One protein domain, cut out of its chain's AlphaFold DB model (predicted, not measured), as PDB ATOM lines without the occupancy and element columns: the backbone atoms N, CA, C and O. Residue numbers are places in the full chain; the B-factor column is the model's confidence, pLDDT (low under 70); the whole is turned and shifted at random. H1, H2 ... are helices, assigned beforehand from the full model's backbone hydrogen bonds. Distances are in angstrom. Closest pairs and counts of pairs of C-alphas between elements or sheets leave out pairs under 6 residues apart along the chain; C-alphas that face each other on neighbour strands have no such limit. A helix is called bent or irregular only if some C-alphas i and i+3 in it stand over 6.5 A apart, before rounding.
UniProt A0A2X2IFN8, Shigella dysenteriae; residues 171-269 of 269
ATOM      1  N   PHE A 171     219.810 132.343 164.896       62.34
ATOM      2  CA  PHE A 171     220.553 133.474 164.322       62.34
ATOM      3  C   PHE A 171     220.925 133.302 162.831       62.34
ATOM      4  O   PHE A 171     221.013 134.279 162.085       62.34
ATOM      5  N   ARG A 172     221.120 132.061 162.368       63.91
ATOM      6  CA  ARG A 172     221.595 131.760 161.010       63.91
ATOM      7  C   ARG A 172     220.517 132.053 159.976       63.91
ATOM      8  O   ARG A 172     220.829 132.635 158.940       63.91
ATOM      9  N   ALA A 173     219.265 131.711 160.271       63.56
ATOM     10  CA  ALA A 173     218.136 132.050 159.410       63.56
ATOM     11  C   ALA A 173     217.923 133.574 159.283       63.56
ATOM     12  O   ALA A 173     217.441 134.055 158.259       63.56
ATOM     13  N   TYR A 174     218.348 134.358 160.277       69.88
ATOM     14  CA  TYR A 174     218.250 135.821 160.235       69.88
ATOM     15  C   TYR A 174     219.381 136.475 159.446       69.88
ATOM     16  O   TYR A 174     219.117 137.319 158.589       69.88
ATOM     17  N   LEU A 175     220.627 136.036 159.656       68.44
ATOM     18  CA  LEU A 175     221.744 136.394 158.773       68.44
ATOM     19  C   LEU A 175     221.415 136.079 157.315       68.44
ATOM     20  O   LEU A 175     221.755 136.844 156.415       68.44
ATOM     21  N   ALA A 176     220.733 134.955 157.105       67.00
ATOM     22  CA  ALA A 176     220.338 134.512 155.792       67.00
ATOM     23  C   ALA A 176     219.422 135.497 155.079       67.00
ATOM     24  O   ALA A 176     219.676 135.879 153.936       67.00
ATOM     25  N   MET A 177     218.379 135.916 155.784       71.50
ATOM     26  CA  MET A 177     217.412 136.880 155.288       71.50
ATOM     27  C   MET A 177     218.054 138.251 155.054       71.50
ATOM     28  O   MET A 177     217.803 138.877 154.031       71.50
ATOM     29  N   LEU A 178     218.945 138.697 155.941       73.62
ATOM     30  CA  LEU A 178     219.659 139.961 155.757       73.62
ATOM     31  C   LEU A 178     220.595 139.954 154.559       73.62
ATOM     32  O   LEU A 178     220.618 140.932 153.820       73.62
ATOM     33  N   LEU A 179     221.347 138.875 154.347       74.75
ATOM     34  CA  LEU A 179     222.199 138.766 153.167       74.75
ATOM     35  C   LEU A 179     221.361 138.688 151.886       74.75
ATOM     36  O   LEU A 179     221.763 139.248 150.875       74.75
ATOM     37  N   ALA A 180     220.210 138.013 151.923       71.31
ATOM     38  CA  ALA A 180     219.306 137.932 150.780       71.31
ATOM     39  C   ALA A 180     218.668 139.291 150.436       71.31
ATOM     40  O   ALA A 180     218.595 139.632 149.260       71.31
ATOM     41  N   ASN A 181     218.253 140.065 151.443       72.31
ATOM     42  CA  ASN A 181     217.502 141.310 151.248       72.31
ATOM     43  C   ASN A 181     218.393 142.554 151.124       72.31
ATOM     44  O   ASN A 181     218.047 143.500 150.425       72.31
ATOM     45  N   ASN A 182     219.522 142.581 151.836       71.31
ATOM     46  CA  ASN A 182     220.357 143.772 152.030       71.31
ATOM     47  C   ASN A 182     221.843 143.533 151.710       71.31
ATOM     48  O   ASN A 182     222.678 144.410 151.965       71.31
ATOM     49  N   GLY A 183     222.196 142.351 151.197       73.19
ATOM     50  CA  GLY A 183     223.575 141.994 150.889       73.19
ATOM     51  C   GLY A 183     224.512 142.102 152.097       73.19
ATOM     52  O   GLY A 183     224.109 141.957 153.257       73.19
ATOM     53  N   VAL A 184     225.786 142.389 151.833       68.56
ATOM     54  CA  VAL A 184     226.803 142.597 152.880       68.56
ATOM     55  C   VAL A 184     226.399 143.702 153.836       68.56
ATOM     56  O   VAL A 184     226.622 143.559 155.033       68.56
ATOM     57  N   ARG A 185     225.777 144.780 153.343       69.81
ATOM     58  CA  ARG A 185     225.385 145.917 154.191       69.81
ATOM     59  C   ARG A 185     224.462 145.455 155.322       69.81
ATOM     60  O   ARG A 185     224.653 145.870 156.459       69.81
ATOM     61  N   GLY A 186     223.530 144.543 155.037       70.00
ATOM     62  CA  GLY A 186     222.676 143.920 156.054       70.00
ATOM     63  C   GLY A 186     223.444 143.065 157.062       70.00
ATOM     64  O   GLY A 186     223.199 143.145 158.263       70.00
ATOM     65  N   VAL A 187     224.405 142.269 156.590       68.06
ATOM     66  CA  VAL A 187     225.219 141.389 157.445       68.06
ATOM     67  C   VAL A 187     226.195 142.177 158.326       68.06
ATOM     68  O   VAL A 187     226.343 141.857 159.504       68.06
ATOM     69  N   SER A 188     226.823 143.230 157.800       64.31
ATOM     70  CA  SER A 188     227.724 144.111 158.553       64.31
ATOM     71  C   SER A 188     227.018 144.787 159.728       64.31
ATOM     72  O   SER A 188     227.593 144.845 160.810       64.31
ATOM     73  N   ARG A 189     225.759 145.218 159.550       67.12
ATOM     74  CA  ARG A 189     224.934 145.807 160.623       67.12
ATOM     75  C   ARG A 189     224.751 144.849 161.798       67.12
ATOM     76  O   ARG A 189     224.805 145.274 162.940       67.12
ATOM     77  N   ILE A 190     224.570 143.560 161.516       61.34
ATOM     78  CA  ILE A 190     224.486 142.536 162.556       61.34
ATOM     79  C   ILE A 190     225.843 142.302 163.209       61.34
ATOM     80  O   ILE A 190     225.921 142.238 164.425       61.34
ATOM     81  N   LEU A 191     226.919 142.141 162.438       58.66
ATOM     82  CA  LEU A 191     228.208 141.728 163.005       58.66
ATOM     83  C   LEU A 191     228.800 142.756 163.977       58.66
ATOM     84  O   LEU A 191     229.472 142.349 164.925       58.66
ATOM     85  N   LEU A 192     228.495 144.043 163.790       59.72
ATOM     86  CA  LEU A 192     228.826 145.107 164.744       59.72
ATOM     87  C   LEU A 192     228.147 144.910 166.111       59.72
ATOM     88  O   LEU A 192     228.740 145.233 167.129       59.72
ATOM     89  N   GLU A 193     226.960 144.303 166.159       56.94
ATOM     90  CA  GLU A 193     226.253 143.974 167.410       56.94
ATOM     91  C   GLU A 193     226.859 142.748 168.121       56.94
ATOM     92  O   GLU A 193     226.663 142.546 169.316       56.94
ATOM     93  N   PHE A 194     227.605 141.905 167.392       52.34
ATOM     94  CA  PHE A 194     228.265 140.702 167.921       52.34
ATOM     95  C   PHE A 194     229.748 140.916 168.254       52.34
ATOM     96  O   PHE A 194     230.410 139.980 168.715       52.34
ATOM     97  N   THR A 195     230.298 142.105 167.999       50.00
ATOM     98  CA  THR A 195     231.708 142.419 168.258       50.00
ATOM     99  C   THR A 195     231.846 143.718 169.034       50.00
ATOM    100  O   THR A 195     231.504 144.786 168.544       50.00
ATOM    101  N   GLU A 196     232.402 143.630 170.245       45.62
ATOM    102  CA  GLU A 196     233.085 144.778 170.836       45.62
ATOM    103  C   GLU A 196     234.259 145.128 169.905       45.62
ATOM    104  O   GLU A 196     235.230 144.381 169.838       45.62
ATOM    105  N   GLU A 197     234.112 146.232 169.165       45.44
ATOM    106  CA  GLU A 197     235.120 146.904 168.329       45.44
ATOM    107  C   GLU A 197     235.618 146.144 167.078       45.44
ATOM    108  O   GLU A 197     236.058 145.008 167.159       45.44
ATOM    109  N   HIS A 198     235.557 146.809 165.907       45.56
ATOM    110  CA  HIS A 198     236.518 146.809 164.776       45.56
ATOM    111  C   HIS A 198     235.809 147.296 163.492       45.56
ATOM    112  O   HIS A 198     235.251 146.507 162.730       45.56
ATOM    113  N   SER A 199     235.820 148.614 163.245       46.59
ATOM    114  CA  SER A 199     235.052 149.268 162.168       46.59
ATOM    115  C   SER A 199     235.756 149.387 160.811       46.59
ATOM    116  O   SER A 199     235.118 149.795 159.844       46.59
ATOM    117  N   ASP A 200     237.040 149.037 160.694       49.25
ATOM    118  CA  ASP A 200     237.857 149.639 159.623       49.25
ATOM    119  C   ASP A 200     238.235 148.696 158.466       49.25
ATOM    120  O   ASP A 200     238.944 149.106 157.548       49.25
ATOM    121  N   ASN A 201     237.759 147.443 158.446       50.28
ATOM    122  CA  ASN A 201     238.047 146.513 157.346       50.28
ATOM    123  C   ASN A 201     236.809 145.686 156.926       50.28
ATOM    124  O   ASN A 201     236.441 144.741 157.625       50.28
ATOM    125  N   PRO A 202     236.177 145.970 155.769       47.47
ATOM    126  CA  PRO A 202     235.020 145.207 155.288       47.47
ATOM    127  C   PRO A 202     235.362 143.749 154.933       47.47
ATOM    128  O   PRO A 202     234.510 142.869 155.060       47.47
ATOM    129  N   THR A 203     236.613 143.460 154.562       52.41
ATOM    130  CA  THR A 203     237.082 142.107 154.220       52.41
ATOM    131  C   THR A 203     237.264 141.225 155.454       52.41
ATOM    132  O   THR A 203     237.024 140.019 155.392       52.41
ATOM    133  N   TYR A 204     237.593 141.824 156.603       54.03
ATOM    134  CA  TYR A 204     237.729 141.124 157.888       54.03
ATOM    135  C   TYR A 204     236.437 140.393 158.288       54.03
ATOM    136  O   TYR A 204     236.464 139.256 158.768       54.03
ATOM    137  N   LEU A 205     235.281 141.011 158.019       54.06
ATOM    138  CA  LEU A 205     233.979 140.390 158.249       54.06
ATOM    139  C   LEU A 205     233.785 139.160 157.351       54.06
ATOM    140  O   LEU A 205     233.330 138.124 157.834       54.06
ATOM    141  N   PHE A 206     234.177 139.223 156.074       56.31
ATOM    142  CA  PHE A 206     234.076 138.085 155.152       56.31
ATOM    143  C   PHE A 206     234.959 136.913 155.560       56.31
ATOM    144  O   PHE A 206     234.520 135.763 155.486       56.31
ATOM    145  N   GLU A 207     236.169 137.187 156.041       56.72
ATOM    146  CA  GLU A 207     237.083 136.163 156.540       56.72
ATOM    147  C   GLU A 207     236.462 135.422 157.731       56.72
ATOM    148  O   GLU A 207     236.339 134.195 157.686       56.72
ATOM    149  N   ARG A 208     235.924 136.149 158.719       56.88
ATOM    150  CA  ARG A 208     235.304 135.567 159.923       56.88
ATOM    151  C   ARG A 208     233.980 134.846 159.647       56.88
ATOM    152  O   ARG A 208     233.746 133.754 160.164       56.88
ATOM    153  N   ILE A 209     233.122 135.404 158.785       57.56
ATOM    154  CA  ILE A 209     231.893 134.742 158.305       57.56
ATOM    155  C   ILE A 209     232.265 133.419 157.623       57.56
ATOM    156  O   ILE A 209     231.647 132.379 157.867       57.56
ATOM    157  N   SER A 210     233.307 133.428 156.791       55.97
ATOM    158  CA  SER A 210     233.733 132.228 156.082       55.97
ATOM    159  C   SER A 210     234.261 131.145 157.028       55.97
ATOM    160  O   SER A 210     234.197 129.971 156.680       55.97
ATOM    161  N   GLU A 211     234.798 131.484 158.208       57.62
ATOM    162  CA  GLU A 211     235.414 130.559 159.175       57.62
ATOM    163  C   GLU A 211     234.472 129.496 159.742       57.62
ATOM    164  O   GLU A 211     234.920 128.381 160.020       57.62
ATOM    165  N   THR A 212     233.170 129.764 159.776       61.47
ATOM    166  CA  THR A 212     232.177 128.844 160.343       61.47
ATOM    167  C   THR A 212     231.687 127.835 159.289       61.47
ATOM    168  O   THR A 212     231.009 128.211 158.334       61.47
ATOM    169  N   GLU A 213     231.982 126.533 159.449       63.44
ATOM    170  CA  GLU A 213     231.612 125.478 158.468       63.44
ATOM    171  C   GLU A 213     230.096 125.421 158.195       63.44
ATOM    172  O   GLU A 213     229.668 125.174 157.065       63.44
ATOM    173  N   ASP A 214     229.278 125.719 159.204       60.72
ATOM    174  CA  ASP A 214     227.822 125.781 159.064       60.72
ATOM    175  C   ASP A 214     227.338 126.992 158.257       60.72
ATOM    176  O   ASP A 214     226.355 126.885 157.523       60.72
ATOM    177  N   LEU A 215     228.045 128.121 158.331       66.12
ATOM    178  CA  LEU A 215     227.706 129.324 157.572       66.12
ATOM    179  C   LEU A 215     228.086 129.156 156.098       66.12
ATOM    180  O   LEU A 215     227.306 129.502 155.218       66.12
ATOM    181  N   VAL A 216     229.210 128.491 155.810       70.25
ATOM    182  CA  VAL A 216     229.607 128.094 154.445       70.25
ATOM    183  C   VAL A 216     228.568 127.172 153.800       70.25
ATOM    184  O   VAL A 216     228.198 127.382 152.646       70.25
ATOM    185  N   LYS A 217     228.058 126.173 154.540       73.88
ATOM    186  CA  LYS A 217     226.967 125.281 154.087       73.88
ATOM    187  C   LYS A 217     225.673 126.023 153.767       73.88
ATOM    188  O   LYS A 217     224.839 125.491 153.033       73.88
ATOM    189  N   TRP A 218     225.476 127.187 154.364       72.88
ATOM    190  CA  TRP A 218     224.324 128.018 154.090       72.88
ATOM    191  C   TRP A 218     224.581 128.935 152.887       72.88
ATOM    192  O   TRP A 218     223.801 128.897 151.941       72.88
ATOM    193  N   LEU A 219     225.712 129.646 152.860       76.31
ATOM    194  CA  LEU A 219     226.075 130.613 151.817       76.31
ATOM    195  C   LEU A 219     225.949 130.048 150.398       76.31
ATOM    196  O   LEU A 219     225.440 130.727 149.514       76.31
ATOM    197  N   TRP A 220     226.348 128.791 150.165       80.81
ATOM    198  CA  TRP A 220     226.255 128.208 148.816       80.81
ATOM    199  C   TRP A 220     224.815 127.955 148.353       80.81
ATOM    200  O   TRP A 220     224.568 127.789 147.159       80.81
ATOM    201  N   LYS A 221     223.852 127.895 149.282       81.62
ATOM    202  CA  LYS A 221     222.427 127.753 148.963       81.62
ATOM    203  C   LYS A 221     221.777 129.097 148.629       81.62
ATOM    204  O   LYS A 221     220.702 129.067 148.028       81.62
ATOM    205  N   THR A 222     222.416 130.217 148.958       77.38
ATOM    206  CA  THR A 222     221.887 131.584 148.853       77.38
ATOM    207  C   THR A 222     222.123 132.180 147.473       77.38
ATOM    208  O   THR A 222     223.252 132.210 146.989       77.38
ATOM    209  N   ASN A 223     221.063 132.689 146.846       81.94
ATOM    210  CA  ASN A 223     221.131 133.325 145.530       81.94
ATOM    211  C   ASN A 223     221.445 134.828 145.649       81.94
ATOM    212  O   ASN A 223     220.600 135.660 145.337       81.94
ATOM    213  N   HIS A 224     222.630 135.183 146.155       82.19
ATOM    214  CA  HIS A 224     223.056 136.583 146.262       82.19
ATOM    215  C   HIS A 224     224.535 136.731 145.865       82.19
ATOM    216  O   HIS A 224     225.351 135.923 146.324       82.19
ATOM    217  N   PRO A 225     224.920 137.746 145.060       83.50
ATOM    218  CA  PRO A 225     226.312 137.952 144.649       83.50
ATOM    219  C   PRO A 225     227.276 138.002 145.837       83.50
ATOM    220  O   PRO A 225     228.297 137.324 145.849       83.50
ATOM    221  N   ASP A 226     226.907 138.724 146.890       81.19
ATOM    222  CA  ASP A 226     227.720 138.841 148.103       81.19
ATOM    223  C   ASP A 226     227.953 137.508 148.827       81.19
ATOM    224  O   ASP A 226     229.040 137.276 149.349       81.19
ATOM    225  N   ALA A 227     226.979 136.587 148.810       79.88
ATOM    226  CA  ALA A 227     227.166 135.249 149.376       79.88
ATOM    227  C   ALA A 227     228.278 134.487 148.642       79.88
ATOM    228  O   ALA A 227     229.086 133.791 149.260       79.88
ATOM    229  N   ILE A 228     228.345 134.661 147.322       84.38
ATOM    230  CA  ILE A 228     229.369 134.052 146.476       84.38
ATOM    231  C   ILE A 228     230.712 134.766 146.655       84.38
ATOM    232  O   ILE A 228     231.728 134.083 146.758       84.38
ATOM    233  N   GLN A 229     230.743 136.096 146.795       81.25
ATOM    234  CA  GLN A 229     231.973 136.834 147.121       81.25
ATOM    235  C   GLN A 229     232.584 136.363 148.450       81.25
ATOM    236  O   GLN A 229     233.778 136.070 148.506       81.25
ATOM    237  N   ILE A 230     231.763 136.186 149.494       77.00
ATOM    238  CA  ILE A 230     232.200 135.636 150.789       77.00
ATOM    239  C   ILE A 230     232.790 134.232 150.619       77.00
ATOM    240  O   ILE A 230     233.834 133.919 151.197       77.00
ATOM    241  N   LEU A 231     232.143 133.375 149.823       79.44
ATOM    242  CA  LEU A 231     232.661 132.038 149.536       79.44
ATOM    243  C   LEU A 231     234.010 132.098 148.816       79.44
ATOM    244  O   LEU A 231     234.906 131.363 149.223       79.44
ATOM    245  N   ILE A 232     234.157 132.966 147.805       81.44
ATOM    246  CA  ILE A 232     235.397 133.169 147.036       81.44
ATOM    247  C   ILE A 232     236.543 133.580 147.964       81.44
ATOM    248  O   ILE A 232     237.575 132.908 147.987       81.44
ATOM    249  N   LEU A 233     236.345 134.624 148.773       75.94
ATOM    250  CA  LEU A 233     237.352 135.116 149.722       75.94
ATOM    251  C   LEU A 233     237.699 134.059 150.781       75.94
ATOM    252  O   LEU A 233     238.852 133.901 151.174       75.94
ATOM    253  N   GLY A 234     236.715 133.254 151.180       71.94
ATOM    254  CA  GLY A 234     236.889 132.175 152.143       71.94
ATOM    255  C   GLY A 234     237.619 130.927 151.631       71.94
ATOM    256  O   GLY A 234     237.897 130.051 152.456       71.94
ATOM    257  N   VAL A 235     237.904 130.781 150.326       71.38
ATOM    258  CA  VAL A 235     238.497 129.552 149.741       71.38
ATOM    259  C   VAL A 235     239.970 129.352 150.113       71.38
ATOM    260  O   VAL A 235     240.435 128.208 150.091       71.38
ATOM    261  N   ILE A 236     240.701 130.411 150.481       64.94
ATOM    262  CA  ILE A 236     242.165 130.380 150.652       64.94
ATOM    263  C   ILE A 236     242.597 129.196 151.543       64.94
ATOM    264  O   ILE A 236     242.275 129.113 152.728       64.94
ATOM    265  N   GLY A 237     243.300 128.231 150.935       59.47
ATOM    266  CA  GLY A 237     243.861 127.047 151.600       59.47
ATOM    267  C   GLY A 237     242.876 125.939 152.016       59.47
ATOM    268  O   GLY A 237     243.308 124.956 152.617       59.47
ATOM    269  N   LYS A 238     241.569 126.031 151.712       70.69
ATOM    270  CA  LYS A 238     240.535 125.120 152.258       70.69
ATOM    271  C   LYS A 238     239.732 124.382 151.168       70.69
ATOM    272  O   LYS A 238     238.691 124.852 150.718       70.69
ATOM    273  N   LYS A 239     240.146 123.149 150.820       70.00
ATOM    274  CA  LYS A 239     239.532 122.296 149.761       70.00
ATOM    275  C   LYS A 239     238.002 122.145 149.846       70.00
ATOM    276  O   LYS A 239     237.327 122.317 148.839       70.00
ATOM    277  N   LYS A 240     237.440 121.897 151.038       71.06
ATOM    278  CA  LYS A 240     235.978 121.772 151.239       71.06
ATOM    279  C   LYS A 240     235.197 123.018 150.791       71.06
ATOM    280  O   LYS A 240     234.044 122.915 150.394       71.06
ATOM    281  N   ARG A 241     235.794 124.210 150.876       73.62
ATOM    282  CA  ARG A 241     235.121 125.468 150.516       73.62
ATOM    283  C   ARG A 241     235.089 125.696 149.015       73.62
ATOM    284  O   ARG A 241     234.102 126.224 148.518       73.62
ATOM    285  N   LEU A 242     236.105 125.213 148.301       81.69
ATOM    286  CA  LEU A 242     236.096 125.175 146.841       81.69
ATOM    287  C   LEU A 242     234.924 124.326 146.316       81.69
ATOM    288  O   LEU A 242     234.276 124.705 145.345       81.69
ATOM    289  N   GLU A 243     234.603 123.213 146.985       84.88
ATOM    290  CA  GLU A 243     233.439 122.389 146.634       84.88
ATOM    291  C   GLU A 243     232.117 123.143 146.824       84.88
ATOM    292  O   GLU A 243     231.249 123.088 145.953       84.88
ATOM    293  N   TYR A 244     231.956 123.862 147.941       84.00
ATOM    294  CA  TYR A 244     230.762 124.677 148.182       84.00
ATOM    295  C   TYR A 244     230.654 125.850 147.208       84.00
ATOM    296  O   TYR A 244     229.565 126.096 146.702       84.00
ATOM    297  N   LEU A 245     231.764 126.517 146.883       85.88
ATOM    298  CA  LEU A 245     231.796 127.557 145.856       85.88
ATOM    299  C   LEU A 245     231.378 127.002 144.489       85.88
ATOM    300  O   LEU A 245     230.510 127.571 143.840       85.88
ATOM    301  N   SER A 246     231.929 125.857 144.078       87.06
ATOM    302  CA  SER A 246     231.558 125.204 142.816       87.06
ATOM    303  C   SER A 246     230.059 124.884 142.764       87.06
ATOM    304  O   SER A 246     229.382 125.225 141.794       87.06
ATOM    305  N   LYS A 247     229.506 124.324 143.851       89.69
ATOM    306  CA  LYS A 247     228.061 124.074 143.983       89.69
ATOM    307  C   LYS A 247     227.237 125.364 143.930       89.69
ATOM    308  O   LYS A 247     226.190 125.371 143.289       89.69
ATOM    309  N   ALA A 248     227.696 126.436 144.576       86.94
ATOM    310  CA  ALA A 248     227.036 127.741 144.544       86.94
ATOM    311  C   ALA A 248     226.979 128.293 143.115       86.94
ATOM    312  O   ALA A 248     225.902 128.641 142.645       86.94
ATOM    313  N   CYS A 249     228.109 128.302 142.402       89.19
ATOM    314  CA  CYS A 249     228.201 128.817 141.036       89.19
ATOM    315  C   CYS A 249     227.352 128.012 140.045       89.19
ATOM    316  O   CYS A 249     226.746 128.589 139.148       89.19
ATOM    317  N   GLN A 250     227.276 126.688 140.217       90.69
ATOM    318  CA  GLN A 250     226.403 125.834 139.404       90.69
ATOM    319  C   GLN A 250     224.922 126.100 139.676       90.69
ATOM    320  O   GLN A 250     224.117 126.101 138.748       90.69
ATOM    321  N   LYS A 251     224.557 126.312 140.944       90.44
ATOM    322  CA  LYS A 251     223.169 126.540 141.350       90.44
ATOM    323  C   LYS A 251     222.683 127.951 140.999       90.44
ATOM    324  O   LYS A 251     221.536 128.104 140.597       90.44
ATOM    325  N   HIS A 252     223.555 128.949 141.138       89.81
ATOM    326  CA  HIS A 252     223.240 130.381 141.055       89.81
ATOM    327  C   HIS A 252     224.192 131.117 140.090       89.81
ATOM    328  O   HIS A 252     224.968 131.981 140.513       89.81
ATOM    329  N   PRO A 253     224.170 130.798 138.780       88.81
ATOM    330  CA  PRO A 253     225.162 131.296 137.823       88.81
ATOM    331  C   PRO A 253     225.124 132.819 137.630       88.81
ATOM    332  O   PRO A 253     226.171 133.444 137.483       88.81
ATOM    333  N   ALA A 254     223.941 133.439 137.675       88.81
ATOM    334  CA  ALA A 254     223.802 134.892 137.541       88.81
ATOM    335  C   ALA A 254     224.442 135.645 138.720       88.81
ATOM    336  O   ALA A 254     225.208 136.587 138.519       88.81
ATOM    337  N   ALA A 255     224.189 135.182 139.949       87.06
ATOM    338  CA  ALA A 255     224.818 135.737 141.142       87.06
ATOM    339  C   ALA A 255     226.342 135.543 141.114       87.06
ATOM    340  O   ALA A 255     227.079 136.436 141.527       87.06
ATOM    341  N   ALA A 256     226.822 134.407 140.589       89.69
ATOM    342  CA  ALA A 256     228.251 134.141 140.460       89.69
ATOM    343  C   ALA A 256     228.927 135.125 139.501       89.69
ATOM    344  O   ALA A 256     229.957 135.698 139.843       89.69
ATOM    345  N   LEU A 257     228.331 135.367 138.331       89.19
ATOM    346  CA  LEU A 257     228.846 136.340 137.364       89.19
ATOM    347  C   LEU A 257     228.949 137.742 137.972       89.19
ATOM    348  O   LEU A 257     229.994 138.378 137.852       89.19
ATOM    349  N   ALA A 258     227.904 138.192 138.671       87.88
ATOM    350  CA  ALA A 258     227.917 139.477 139.366       87.88
ATOM    351  C   ALA A 258     229.012 139.534 140.447       87.88
ATOM    352  O   ALA A 258     229.744 140.516 140.528       87.88
ATOM    353  N   ALA A 259     229.176 138.466 141.233       86.31
ATOM    354  CA  ALA A 259     230.207 138.376 142.264       86.31
ATOM    355  C   ALA A 259     231.627 138.489 141.687       86.31
ATOM    356  O   ALA A 259     232.438 139.267 142.188       86.31
ATOM    357  N   TYR A 260     231.924 137.736 140.623       86.50
ATOM    358  CA  TYR A 260     233.224 137.792 139.956       86.50
ATOM    359  C   TYR A 260     233.484 139.160 139.322       86.50
ATOM    360  O   TYR A 260     234.589 139.677 139.460       86.50
ATOM    361  N   ALA A 261     232.484 139.762 138.671       88.06
ATOM    362  CA  ALA A 261     232.617 141.086 138.067       88.06
ATOM    363  C   ALA A 261     232.960 142.161 139.111       88.06
ATOM    364  O   ALA A 261     233.883 142.945 138.897       88.06
ATOM    365  N   THR A 262     232.279 142.156 140.262       83.00
ATOM    366  CA  THR A 262     232.562 143.087 141.366       83.00
ATOM    367  C   THR A 262     233.979 142.909 141.909       83.00
ATOM    368  O   THR A 262     234.700 143.891 142.068       83.00
ATOM    369  N   LEU A 263     234.413 141.670 142.159       81.31
ATOM    370  CA  LEU A 263     235.761 141.405 142.678       81.31
ATOM    371  C   LEU A 263     236.863 141.773 141.678       81.31
ATOM    372  O   LEU A 263     237.903 142.279 142.090       81.31
ATOM    373  N   LEU A 264     236.640 141.553 140.378       82.31
ATOM    374  CA  LEU A 264     237.566 141.976 139.324       82.31
ATOM    375  C   LEU A 264     237.698 143.501 139.279       82.31
ATOM    376  O   LEU A 264     238.816 144.004 139.278       82.31
ATOM    377  N   ALA A 265     236.581 144.230 139.333       80.19
ATOM    378  CA  ALA A 265     236.592 145.693 139.348       80.19
ATOM    379  C   ALA A 265     237.328 146.275 140.570       80.19
ATOM    380  O   ALA A 265     237.957 147.322 140.464       80.19
ATOM    381  N   ILE A 266     237.275 145.593 141.720       74.62
ATOM    382  CA  ILE A 266     238.010 145.985 142.935       74.62
ATOM    383  C   ILE A 266     239.509 145.663 142.821       74.62
ATOM    384  O   ILE A 266     240.320 146.351 143.426       74.62
ATOM    385  N   HIS A 267     239.896 144.626 142.070       59.38
ATOM    386  CA  HIS A 267     241.300 144.231 141.910       59.38
ATOM    387  C   HIS A 267     242.059 145.061 140.859       59.38
ATOM    388  O   HIS A 267     243.286 145.084 140.875       59.38
ATOM    389  N   GLU A 268     241.342 145.720 139.944       47.66
ATOM    390  CA  GLU A 268     241.905 146.619 138.925       47.66
ATOM    391  C   GLU A 268     242.030 148.090 139.384       47.66
ATOM    392  O   GLU A 268     242.603 148.899 138.650       47.66
ATOM    393  N   ALA A 269     241.518 148.435 140.573       42.41
ATOM    394  CA  ALA A 269     241.564 149.774 141.177       42.41
ATOM    395  C   ALA A 269     242.684 149.902 142.223       42.41
ATOM    396  O   ALA A 269     243.297 150.994 142.282       42.41
TER     397      ALA A 269
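This is residues 171 to 269 of the 269 residues of a protein of Shigella dysenteriae (UniProt A0A2X2IFN8). H2, H3, H5 and H6 pack round short H4; bent H1 folds back at one side. The printed part has 99 residues with six named helices, H1 to H6. It is all helix and compact, radius of gyration of the C-alphas 12.8 A, spans 36 by 33 by 28 A.

H1, residues 171 to 193, assigned as one helix by hydrogen bonds, is bent: H1a ends at C-alpha 181, 9.5 A from C-alpha 184, where H1b begins. Hub H4, 225 to 233, forms hairpins with H3, 213 to 219, and H5, 239 to 251. It touches H2, 202 to 211, and H6, 253 to 267, whose C-alpha 255 comes closest, 4.4 A from C-alpha 225. Every O i to N i+4 pair is within hydrogen-bond range except in H1b, 4 of 6, and H2, 5 of 6.

C-alpha 171 is at (220.553, 133.474, 164.322); H6, 21.1 A from first to last C-alpha, ends at C-alpha 267 at (241.300, 144.231, 141.910).

The printed part has no cut; 42 residues have pLDDT under 70, among them residues 187 to 215.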